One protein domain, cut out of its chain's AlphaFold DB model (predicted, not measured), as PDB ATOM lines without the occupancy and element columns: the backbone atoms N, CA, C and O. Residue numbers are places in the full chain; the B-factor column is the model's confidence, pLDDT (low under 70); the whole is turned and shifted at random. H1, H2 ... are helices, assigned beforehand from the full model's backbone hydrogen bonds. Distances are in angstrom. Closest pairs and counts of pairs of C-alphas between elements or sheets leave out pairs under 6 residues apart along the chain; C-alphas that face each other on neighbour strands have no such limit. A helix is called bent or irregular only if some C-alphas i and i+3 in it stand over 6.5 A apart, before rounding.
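Overview. This is residues 7 to 85 of the 263 residues of the protein "SMI1/KNR4 family protein" of Micromonospora sp. KC606 (UniProt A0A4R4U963). The long helix H4 makes the longest part, and the other three helices pack on it at steep tilts. H1 and H2 form a helical hairpin on one side of H4, H2 packing on it with residues 25 to 29 alone and kinking by 68 degrees farther along, near residue 35; the short H3 packs on residues 66 to 74 of H4, and residues 79 to 85 fold back after H4. The printed part has 79 residues with four named helices, in the order H1, H2, H3, H4, and no named strand; its class is all helix. It is compact, with a radius of gyration of the C-alphas of 11.3 A, and spans 33 by 27 by 18 A.

Arrangement. H1, residues 7 to 19, touches H2, residues 25 to 42, at a shallow tilt of 18 degrees, opposite ways; their closest C-alphas, Pro 7 and Leu 42, are 5.8 A apart. H4, residues 60 to 78, is the hub. H1 touches it at 47 degrees, a steep tilt, with the closest C-alphas, Val 19 and Gln 68, 5.3 A apart. H2 touches H4 with residues 25 to 29 alone, closest at the C-alphas of Pro 25 and Ala 61, 5.2 A. H3, residues 45 to 51, touches H4 at a steep tilt of 55 degrees, opposite ways, with the C-alphas of Leu 51 and Gly 70 closest at 4.5 A. H2 and H3 are close but not clearly touching, and H1 and H3 are apart. The packing is mostly crossed, one of four touching pairs being at a shallow tilt. Every O i to N i+4 pair is within hydrogen-bond range in H3, against 5 of 9 in H1, 12 of 14 in H2 and 14 of 15 in H4.

Along the chain. H1 begins at C-alpha 7 (127.868, 161.468, 168.397) and is 18.6 A long; it is irregular, with C-alphas 10 and 13 7.6 A apart. H2, 22.9 A, is irregular too, with C-alphas 34 and 37 7.9 A apart, and has a kink of 68 degrees near residue 35. H3 is 10.0 A long. H4, 26.5 A, has a kink of 27 degrees near residue 67 and ends at C-alpha 78 (122.776, 167.631, 163.049).

Size, cuts and confidence. The two C-alphas farthest apart, those of Gly 57 and Gly 79, are 33.8 A apart. The printed part has no cut. The links H1 to H2 and H2 to H3 are tight, and H3 to H4 is short. Mean pLDDT of the printed part is 93.2; residues 56 to 57 are under 70.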
ATOM      1  N   PRO A   7     126.447 161.586 168.074       89.50
ATOM      2  CA  PRO A   7     127.868 161.468 168.397       89.50
ATOM      3  C   PRO A   7     128.817 161.928 167.278       89.50
ATOM      4  O   PRO A   7     129.959 162.293 167.572       89.50
ATOM      5  N   LEU A   8     128.374 161.961 166.010       89.19
ATOM      6  CA  LEU A   8     129.155 162.527 164.903       89.19
ATOM      7  C   LEU A   8     129.376 164.036 165.041       89.19
ATOM      8  O   LEU A   8     130.305 164.560 164.425       89.19
ATOM      9  N   GLY A   9     128.598 164.725 165.885       88.69
ATOM     10  CA  GLY A   9     128.737 166.157 166.141       88.69
ATOM     11  C   GLY A   9     130.149 166.579 166.564       88.69
ATOM     12  O   GLY A   9     130.575 167.685 166.243       88.69
ATOM     13  N   ARG A  10     130.944 165.682 167.169       93.75
ATOM     14  CA  ARG A  10     132.357 165.964 167.498       93.75
ATOM     15  C   ARG A  10     133.246 166.225 166.274       93.75
ATOM     16  O   ARG A  10     134.322 166.792 166.422       93.75
ATOM     17  N   TYR A  11     132.816 165.792 165.088       95.31
ATOM     18  CA  TYR A  11     133.500 166.012 163.813       95.31
ATOM     19  C   TYR A  11     132.779 167.034 162.926       95.31
ATOM     20  O   TYR A  11     133.183 167.225 161.782       95.31
ATOM     21  N   ALA A  12     131.753 167.728 163.440       93.19
ATOM     22  CA  ALA A  12     130.976 168.699 162.668       93.19
ATOM     23  C   ALA A  12     131.859 169.777 162.026       93.19
ATOM     24  O   ALA A  12     131.664 170.095 160.859       93.19
ATOM     25  N   ALA A  13     132.880 170.269 162.738       95.12
ATOM     26  CA  ALA A  13     133.838 171.222 162.179       95.12
ATOM     27  C   ALA A  13     134.576 170.648 160.957       95.12
ATOM     28  O   ALA A  13     134.657 171.309 159.933       95.12
ATOM     29  N   VAL A  14     135.042 169.396 161.020       96.81
ATOM     30  CA  VAL A  14     135.740 168.744 159.898       96.81
ATOM     31  C   VAL A  14     134.807 168.564 158.701       96.81
ATOM     32  O   VAL A  14     135.180 168.860 157.570       96.81
ATOM     33  N   PHE A  15     133.574 168.113 158.939       96.50
ATOM     34  CA  PHE A  15     132.578 167.974 157.876       96.50
ATOM     35  C   PHE A  15     132.214 169.322 157.257       96.50
ATOM     36  O   PHE A  15     132.045 169.401 156.047       96.50
ATOM     37  N   HIS A  16     132.158 170.383 158.058       96.94
ATOM     38  CA  HIS A  16     131.936 171.740 157.579       96.94
ATOM     39  C   HIS A  16     133.099 172.218 156.693       96.94
ATOM     40  O   HIS A  16     132.871 172.654 155.569       96.94
ATOM     41  N   GLU A  17     134.352 172.037 157.124       97.44
ATOM     42  CA  GLU A  17     135.533 172.349 156.303       97.44
ATOM     43  C   GLU A  17     135.563 171.567 154.978       97.44
ATOM     44  O   GLU A  17     136.013 172.094 153.957       97.44
ATOM     45  N   LEU A  18     135.095 170.315 154.969       97.62
ATOM     46  CA  LEU A  18     134.962 169.514 153.751       97.62
ATOM     47  C   LEU A  18     133.834 170.049 152.857       97.62
ATOM     48  O   LEU A  18     134.033 170.287 151.669       97.62
ATOM     49  N   VAL A  19     132.638 170.263 153.405       97.75
ATOM     50  CA  VAL A  19     131.466 170.714 152.638       97.75
ATOM     51  C   VAL A  19     131.704 172.073 151.987       97.75
ATOM     52  O   VAL A  19     131.379 172.249 150.812       97.75
ATOM     53  N   GLU A  20     132.357 172.992 152.690       97.62
ATOM     54  CA  GLU A  20     132.670 174.328 152.176       97.62
ATOM     55  C   GLU A  20     133.948 174.361 151.316       97.62
ATOM     56  O   GLU A  20     134.380 175.426 150.875       97.62
ATOM     57  N   GLY A  21     134.551 173.199 151.034       96.38
ATOM     58  CA  GLY A  21     135.694 173.067 150.130       96.38
ATOM     59  C   GLY A  21     136.998 173.658 150.672       96.38
ATOM     60  O   GLY A  21     137.921 173.918 149.897       96.38
ATOM     61  N   ARG A  22     137.098 173.892 151.983       96.94
ATOM     62  CA  ARG A  22     138.310 174.426 152.628       96.94
ATOM     63  C   ARG A  22     139.367 173.362 152.883       96.94
ATOM     64  O   ARG A  22     140.551 173.676 152.867       96.94
ATOM     65  N   THR A  23     138.955 172.110 153.063       96.75
ATOM     66  CA  THR A  23     139.890 170.990 153.236       96.75
ATOM     67  C   THR A  23     140.562 170.660 151.903       96.75
ATOM     68  O   THR A  23     139.875 170.507 150.889       96.75
ATOM     69  N   GLU A  24     141.884 170.512 151.864       96.38
ATOM     70  CA  GLU A  24     142.533 169.961 150.672       96.38
ATOM     71  C   GLU A  24     142.124 168.492 150.484       96.38
ATOM     72  O   GLU A  24     142.050 167.746 151.464       96.38
ATOM     73  N   PRO A  25     141.879 168.016 149.248       94.38
ATOM     74  CA  PRO A  25     141.457 166.634 149.035       94.38
ATOM     75  C   PRO A  25     142.406 165.591 149.640       94.38
ATOM     76  O   PRO A  25     141.943 164.590 150.177       94.38
ATOM     77  N   GLY A  26     143.722 165.831 149.591       94.00
ATOM     78  CA  GLY A  26     144.720 164.961 150.222       94.00
ATOM     79  C   GLY A  26     144.600 164.928 151.747       94.00
ATOM     80  O   GLY A  26     144.601 163.850 152.337       94.00
ATOM     81  N   ASP A  27     144.401 166.087 152.372       96.00
ATOM     82  CA  ASP A  27     144.253 166.206 153.826       96.00
ATOM     83  C   ASP A  27     142.987 165.502 154.323       96.00
ATOM     84  O   ASP A  27     143.010 164.838 155.361       96.00
ATOM     85  N   TRP A  28     141.894 165.568 153.553       95.88
ATOM     86  CA  TRP A  28     140.677 164.811 153.851       95.88
ATOM     87  C   TRP A  28     140.923 163.298 153.857       95.88
ATOM     88  O   TRP A  28     140.436 162.596 154.744       95.88
ATOM     89  N   LEU A  29     141.689 162.781 152.891       95.00
ATOM     90  CA  LEU A  29     142.004 161.353 152.816       95.00
ATOM     91  C   LEU A  29     142.851 160.898 154.006       95.00
ATOM     92  O   LEU A  29     142.527 159.885 154.625       95.00
ATOM     93  N   VAL A  30     143.873 161.680 154.365       95.69
ATOM     94  CA  VAL A  30     144.710 161.421 155.545       95.69
ATOM     95  C   VAL A  30     143.867 161.443 156.818       95.69
ATOM     96  O   VAL A  30     143.968 160.540 157.653       95.69
ATOM     97  N   TRP A  31     142.992 162.441 156.963       97.12
ATOM     98  CA  TRP A  31     142.086 162.519 158.102       97.12
ATOM     99  C   TRP A  31     141.160 161.302 158.162       97.12
ATOM    100  O   TRP A  31     141.020 160.692 159.225       97.12
ATOM    101  N   TRP A  32     140.566 160.908 157.031       96.00
ATOM    102  CA  TRP A  32     139.677 159.753 156.965       96.00
ATOM    103  C   TRP A  32     140.386 158.469 157.399       96.00
ATOM    104  O   TRP A  32     139.851 157.734 158.224       96.00
ATOM    105  N   GLU A  33     141.596 158.209 156.905       94.94
ATOM    106  CA  GLU A  33     142.378 157.018 157.267       94.94
ATOM    107  C   GLU A  33     142.661 156.940 158.775       94.94
ATOM    108  O   GLU A  33     142.566 155.867 159.377       94.94
ATOM    109  N   GLN A  34     142.936 158.079 159.411       97.06
ATOM    110  CA  GLN A  34     143.188 158.158 160.853       97.06
ATOM    111  C   GLN A  34     141.921 157.980 161.704       97.06
ATOM    112  O   GLN A  34     142.004 157.531 162.852       97.06
ATOM    113  N   HIS A  35     140.753 158.332 161.157       96.31
ATOM    114  CA  HIS A  35     139.496 158.417 161.904       96.31
ATOM    115  C   HIS A  35     138.436 157.394 161.467       96.31
ATOM    116  O   HIS A  35     137.372 157.336 162.085       96.31
ATOM    117  N   GLU A  36     138.698 156.553 160.457       95.69
ATOM    118  CA  GLU A  36     137.712 155.635 159.861       95.69
ATOM    119  C   GLU A  36     137.048 154.743 160.916       95.69
ATOM    120  O   GLU A  36     135.822 154.618 160.953       95.69
ATOM    121  N   ARG A  37     137.844 154.138 161.809       95.94
ATOM    122  CA  ARG A  37     137.335 153.234 162.856       95.94
ATOM    123  C   ARG A  37     136.422 153.970 163.828       95.94
ATOM    124  O   ARG A  37     135.379 153.450 164.216       95.94
ATOM    125  N   GLN A  38     136.816 155.180 164.207       95.62
ATOM    126  CA  GLN A  38     136.084 156.029 165.127       95.62
ATOM    127  C   GLN A  38     134.795 156.538 164.485       95.62
ATOM    128  O   GLN A  38     133.767 156.509 165.145       95.62
ATOM    129  N   VAL A  39     134.818 156.977 163.224       94.25
ATOM    130  CA  VAL A  39     133.615 157.406 162.493       94.25
ATOM    131  C   VAL A  39     132.644 156.233 162.357       94.25
ATOM    132  O   VAL A  39     131.479 156.378 162.709       94.25
ATOM    133  N   LYS A  40     133.128 155.044 161.973       95.00
ATOM    134  CA  LYS A  40     132.306 153.828 161.843       95.00
ATOM    135  C   LYS A  40     131.586 153.431 163.134       95.00
ATOM    136  O   LYS A  40     130.493 152.883 163.072       95.00
ATOM    137  N   ALA A  41     132.204 153.667 164.290       94.25
ATOM    138  CA  ALA A  41     131.612 153.353 165.589       94.25
ATOM    139  C   ALA A  41     130.524 154.350 166.026       94.25
ATOM    140  O   ALA A  41     129.767 154.046 166.945       94.25
ATOM    141  N   LEU A  42     130.462 155.533 165.408       92.25
ATOM    142  CA  LEU A  42     129.564 156.619 165.808       92.25
ATOM    143  C   LEU A  42     128.334 156.789 164.920       92.25
ATOM    144  O   LEU A  42     127.471 157.588 165.268       92.25
ATOM    145  N   CYS A  43     128.275 156.104 163.782       91.12
ATOM    146  CA  CYS A  43     127.212 156.295 162.810       91.12
ATOM    147  C   CYS A  43     126.650 154.985 162.282       91.12
ATOM    148  O   CYS A  43     127.258 153.915 162.386       91.12
ATOM    149  N   SER A  44     125.457 155.062 161.704       91.81
ATOM    150  CA  SER A  44     124.871 153.924 161.011       91.81
ATOM    151  C   SER A  44     125.721 153.506 159.797       91.81
ATOM    152  O   SER A  44     126.381 154.339 159.163       91.81
ATOM    153  N   PRO A  45     125.673 152.221 159.386       92.25
ATOM    154  CA  PRO A  45     126.412 151.746 158.215       92.25
ATOM    155  C   PRO A  45     126.131 152.547 156.935       92.25
ATOM    156  O   PRO A  45     127.029 152.735 156.118       92.25
ATOM    157  N   GLY A  46     124.902 153.047 156.764       91.06
ATOM    158  CA  GLY A  46     124.522 153.869 155.613       91.06
ATOM    159  C   GLY A  46     125.238 155.221 155.583       91.06
ATOM    160  O   GLY A  46     125.813 155.576 154.554       91.06
ATOM    161  N   VAL A  47     125.259 155.939 156.711       92.00
ATOM    162  CA  VAL A  47     125.970 157.223 156.851       92.00
ATOM    163  C   VAL A  47     127.473 157.023 156.674       92.00
ATOM    164  O   VAL A  47     128.105 157.733 155.890       92.00
ATOM    165  N   PHE A  48     128.035 155.990 157.306       94.75
ATOM    166  CA  PHE A  48     129.443 155.629 157.144       94.75
ATOM    167  C   PHE A  48     129.831 155.437 155.670       94.75
ATOM    168  O   PHE A  48     130.823 155.997 155.207       94.75
ATOM    169  N   LEU A  49     129.040 154.676 154.905       93.31
ATOM    170  CA  LEU A  49     129.325 154.393 153.494       93.31
ATOM    171  C   LEU A  49     129.210 155.619 152.579       93.31
ATOM    172  O   LEU A  49     129.791 155.608 151.488       93.31
ATOM    173  N   ARG A  50     128.441 156.642 152.962       92.69
ATOM    174  CA  ARG A  50     128.343 157.908 152.215       92.69
ATOM    175  C   ARG A  50     129.473 158.871 152.558       92.69
ATOM    176  O   ARG A  50     129.940 159.568 151.670       92.69
ATOM    177  N   LEU A  51     129.936 158.875 153.808       94.31
ATOM    178  CA  LEU A  51     131.111 159.644 154.220       94.31
ATOM    179  C   LEU A  51     132.424 159.046 153.704       94.31
ATOM    180  O   LEU A  51     133.390 159.773 153.500       94.31
ATOM    181  N   LYS A  52     132.474 157.722 153.518       94.62
ATOM    182  CA  LYS A  52     133.694 157.025 153.117       94.62
ATOM    183  C   LYS A  52     134.170 157.463 151.724       94.62
ATOM    184  O   LYS A  52     133.428 157.256 150.759       94.62
ATOM    185  N   PRO A  53     135.429 157.927 151.576       93.00
ATOM    186  CA  PRO A  53     136.046 158.133 150.274       93.00
ATOM    187  C   PRO A  53     136.027 156.831 149.464       93.00
ATOM    188  O   PRO A  53     136.511 155.793 149.924       93.00
ATOM    189  N   ARG A  54     135.468 156.876 148.253       88.00
ATOM    190  CA  ARG A  54     135.358 155.725 147.334       88.00
ATOM    191  C   ARG A  54     136.380 155.836 146.206       88.00
ATOM    192  O   ARG A  54     136.839 156.935 145.945       88.00
ATOM    193  N   GLY A  55     136.692 154.723 145.536       78.38
ATOM    194  CA  GLY A  55     137.615 154.705 144.393       78.38
ATOM    195  C   GLY A  55     139.079 154.696 144.831       78.38
ATOM    196  O   GLY A  55     139.761 155.714 144.789       78.38
ATOM    197  N   ALA A  56     139.569 153.555 145.322       69.88
ATOM    198  CA  ALA A  56     140.998 153.406 145.595       69.88
ATOM    199  C   ALA A  56     141.787 153.569 144.282       69.88
ATOM    200  O   ALA A  56     141.423 152.958 143.284       69.88
ATOM    201  N   GLY A  57     142.833 154.401 144.289       68.62
ATOM    202  CA  GLY A  57     143.606 154.743 143.087       68.62
ATOM    203  C   GLY A  57     143.018 155.874 142.227       68.62
ATOM    204  O   GLY A  57     143.690 156.312 141.301       68.62
ATOM    205  N   ASP A  58     141.822 156.382 142.547       78.88
ATOM    206  CA  ASP A  58     141.234 157.542 141.864       78.88
ATOM    207  C   ASP A  58     141.822 158.879 142.351       78.88
ATOM    208  O   ASP A  58     142.331 158.999 143.472       78.88
ATOM    209  N   ASP A  59     141.642 159.910 141.520       88.25
ATOM    210  CA  ASP A  59     141.946 161.313 141.808       88.25
ATOM    211  C   ASP A  59     141.432 161.773 143.197       88.25
ATOM    212  O   ASP A  59     140.247 161.590 143.515       88.25
ATOM    213  N   PRO A  60     142.274 162.410 144.036       92.75
ATOM    214  CA  PRO A  60     141.887 162.853 145.375       92.75
ATOM    215  C   PRO A  60     140.651 163.758 145.418       92.75
ATOM    216  O   PRO A  60     139.833 163.612 146.332       92.75
ATOM    217  N   ALA A  61     140.462 164.658 144.444       93.69
ATOM    218  CA  ALA A  61     139.303 165.550 144.417       93.69
ATOM    219  C   ALA A  61     138.006 164.771 144.166       93.69
ATOM    220  O   ALA A  61     136.999 165.047 144.820       93.69
ATOM    221  N   ARG A  62     138.032 163.728 143.323       92.56
ATOM    222  CA  ARG A  62     136.893 162.803 143.152       92.56
ATOM    223  C   ARG A  62     136.509 162.123 144.467       92.56
ATOM    224  O   ARG A  62     135.326 161.998 144.795       92.56
ATOM    225  N   ARG A  63     137.508 161.683 145.233       93.31
ATOM    226  CA  ARG A  63     137.307 160.975 146.506       93.31
ATOM    227  C   ARG A  63     136.753 161.906 147.593       93.31
ATOM    228  O   ARG A  63     135.846 161.515 148.336       93.31
ATOM    229  N   ALA A  64     137.252 163.141 147.652       94.94
ATOM    230  CA  ALA A  64     136.724 164.191 148.520       94.94
ATOM    231  C   ALA A  64     135.289 164.578 148.129       94.94
ATOM    232  O   ALA A  64     134.426 164.621 149.000       94.94
ATOM    233  N   LEU A  65     134.993 164.735 146.832       93.81
ATOM    234  CA  LEU A  65     133.645 165.013 146.321       93.81
ATOM    235  C   LEU A  65     132.629 163.940 146.738       93.81
ATOM    236  O   LEU A  65     131.533 164.267 147.194       93.81
ATOM    237  N   ALA A  66     132.998 162.659 146.626       92.62
ATOM    238  CA  ALA A  66     132.142 161.554 147.060       92.62
ATOM    239  C   ALA A  66     131.800 161.646 148.558       92.62
ATOM    240  O   ALA A  66     130.669 161.372 148.953       92.62
ATOM    241  N   SER A  67     132.767 162.076 149.369       95.19
ATOM    242  CA  SER A  67     132.623 162.224 150.820       95.19
ATOM    243  C   SER A  67     131.859 163.496 151.207       95.19
ATOM    244  O   SER A  67     131.095 163.494 152.170       95.19
ATOM    245  N   GLN A  68     132.018 164.572 150.428       96.00
ATOM    246  CA  GLN A  68     131.357 165.866 150.614       96.00
ATOM    247  C   GLN A  68     129.831 165.718 150.608       96.00
ATOM    248  O   GLN A  68     129.148 166.321 151.430       96.00
ATOM    249  N   GLN A  69     129.298 164.861 149.728       92.62
ATOM    250  CA  GLN A  69     127.870 164.541 149.696       92.62
ATOM    251  C   GLN A  69     127.395 163.902 151.009       92.62
ATOM    252  O   GLN A  69     126.359 164.293 151.540       92.62
ATOM    253  N   GLY A  70     128.155 162.947 151.554       93.69
ATOM    254  CA  GLY A  70     127.840 162.338 152.847       93.69
ATOM    255  C   GLY A  70     127.953 163.325 154.010       93.69
ATOM    256  O   GLY A  70     127.160 163.266 154.942       93.69
ATOM    257  N   ALA A  71     128.906 164.255 153.944       96.06
ATOM    258  CA  ALA A  71     129.097 165.277 154.966       96.06
ATOM    259  C   ALA A  71     127.951 166.301 154.990       96.06
ATOM    260  O   ALA A  71     127.499 166.652 156.076       96.06
ATOM    261  N   CYS A  72     127.418 166.701 153.828       95.75
ATOM    262  CA  CYS A  72     126.186 167.494 153.737       95.75
ATOM    263  C   CYS A  72     125.029 166.828 154.494       95.75
ATOM    264  O   CYS A  72     124.439 167.440 155.377       95.75
ATOM    265  N   GLU A  73     124.770 165.546 154.216       93.00
ATOM    266  CA  GLU A  73     123.684 164.797 154.861       93.00
ATOM    267  C   GLU A  73     123.864 164.693 156.385       93.00
ATOM    268  O   GLU A  73     122.892 164.749 157.135       93.00
ATOM    269  N   VAL A  74     125.105 164.557 156.859       93.75
ATOM    270  CA  VAL A  74     125.404 164.537 158.298       93.75
ATOM    271  C   VAL A  74     125.145 165.897 158.938       93.75
ATOM    272  O   VAL A  74     124.542 165.949 160.008       93.75
ATOM    273  N   LEU A  75     125.564 166.994 158.308       94.94
ATOM    274  CA  LEU A  75     125.308 168.339 158.829       94.94
ATOM    275  C   LEU A  75     123.805 168.662 158.846       94.94
ATOM    276  O   LEU A  75     123.326 169.212 159.838       94.94
ATOM    277  N   ASP A  76     123.053 168.228 157.826       94.06
ATOM    278  CA  ASP A  76     121.589 168.340 157.787       94.06
ATOM    279  C   ASP A  76     120.936 167.593 158.965       94.06
ATOM    280  O   ASP A  76     120.068 168.139 159.650       94.06
ATOM    281  N   LEU A  77     121.382 166.363 159.257       90.81
ATOM    282  CA  LEU A  77     120.897 165.567 160.397       90.81
ATOM    283  C   LEU A  77     121.225 166.200 161.757       90.81
ATOM    284  O   LEU A  77     120.462 166.031 162.709       90.81
ATOM    285  N   LEU A  78     122.348 166.912 161.849       89.44
ATOM    286  CA  LEU A  78     122.776 167.631 163.049       89.44
ATOM    287  C   LEU A  78     122.137 169.026 163.174       89.44
ATOM    288  O   LEU A  78     122.312 169.676 164.204       89.44
ATOM    289  N   GLY A  79     121.405 169.492 162.156       91.69
ATOM    290  CA  GLY A  79     120.817 170.834 162.128       91.69
ATOM    291  C   GLY A  79     121.854 171.958 162.015       91.69
ATOM    292  O   GLY A  79     121.605 173.070 162.483       91.69
ATOM    293  N   VAL A  80     123.021 171.676 161.429       91.75
ATOM    294  CA  VAL A  80     124.116 172.639 161.238       91.75
ATOM    295  C   VAL A  80     124.043 173.203 159.820       91.75
ATOM    296  O   VAL A  80     124.125 172.455 158.850       91.75
ATOM    297  N   GLY A  81     123.903 174.524 159.691       93.69
ATOM    298  CA  GLY A  81     123.931 175.193 158.387       93.69
ATOM    299  C   GLY A  81     125.326 175.183 157.758       93.69
ATOM    300  O   GLY A  81     126.323 175.243 158.473       93.69
ATOM    301  N   TYR A  82     125.387 175.127 156.427       95.88
ATOM    302  CA  TYR A  82     126.626 175.143 155.644       95.88
ATOM    303  C   TYR A  82     126.398 175.762 154.259       95.88
ATOM    304  O   TYR A  82     125.267 175.812 153.770       95.88
ATOM    305  N   VAL A  83     127.481 176.164 153.586       96.56
ATOM    306  CA  VAL A  83     127.468 176.532 152.162       96.56
ATOM    307  C   VAL A  83     128.301 175.539 151.360       96.56
ATOM    308  O   VAL A  83     129.529 175.562 151.382       96.56
ATOM    309  N   ARG A  84     127.641 174.655 150.607       96.44
ATOM    310  CA  ARG A  84     128.355 173.659 149.802       96.44
ATOM    311  C   ARG A  84     129.175 174.326 148.696       96.44
ATOM    312  O   ARG A  84     128.631 175.055 147.872       96.44
ATOM    313  N   SER A  85     130.462 174.000 148.641       96.88
ATOM    314  CA  SER A  85     131.370 174.419 147.572       96.88
ATOM    315  C   SER A  85     131.357 173.446 146.388       96.88
ATOM    316  O   SER A  85     131.238 172.234 146.570       96.88
TER     317      SER A  85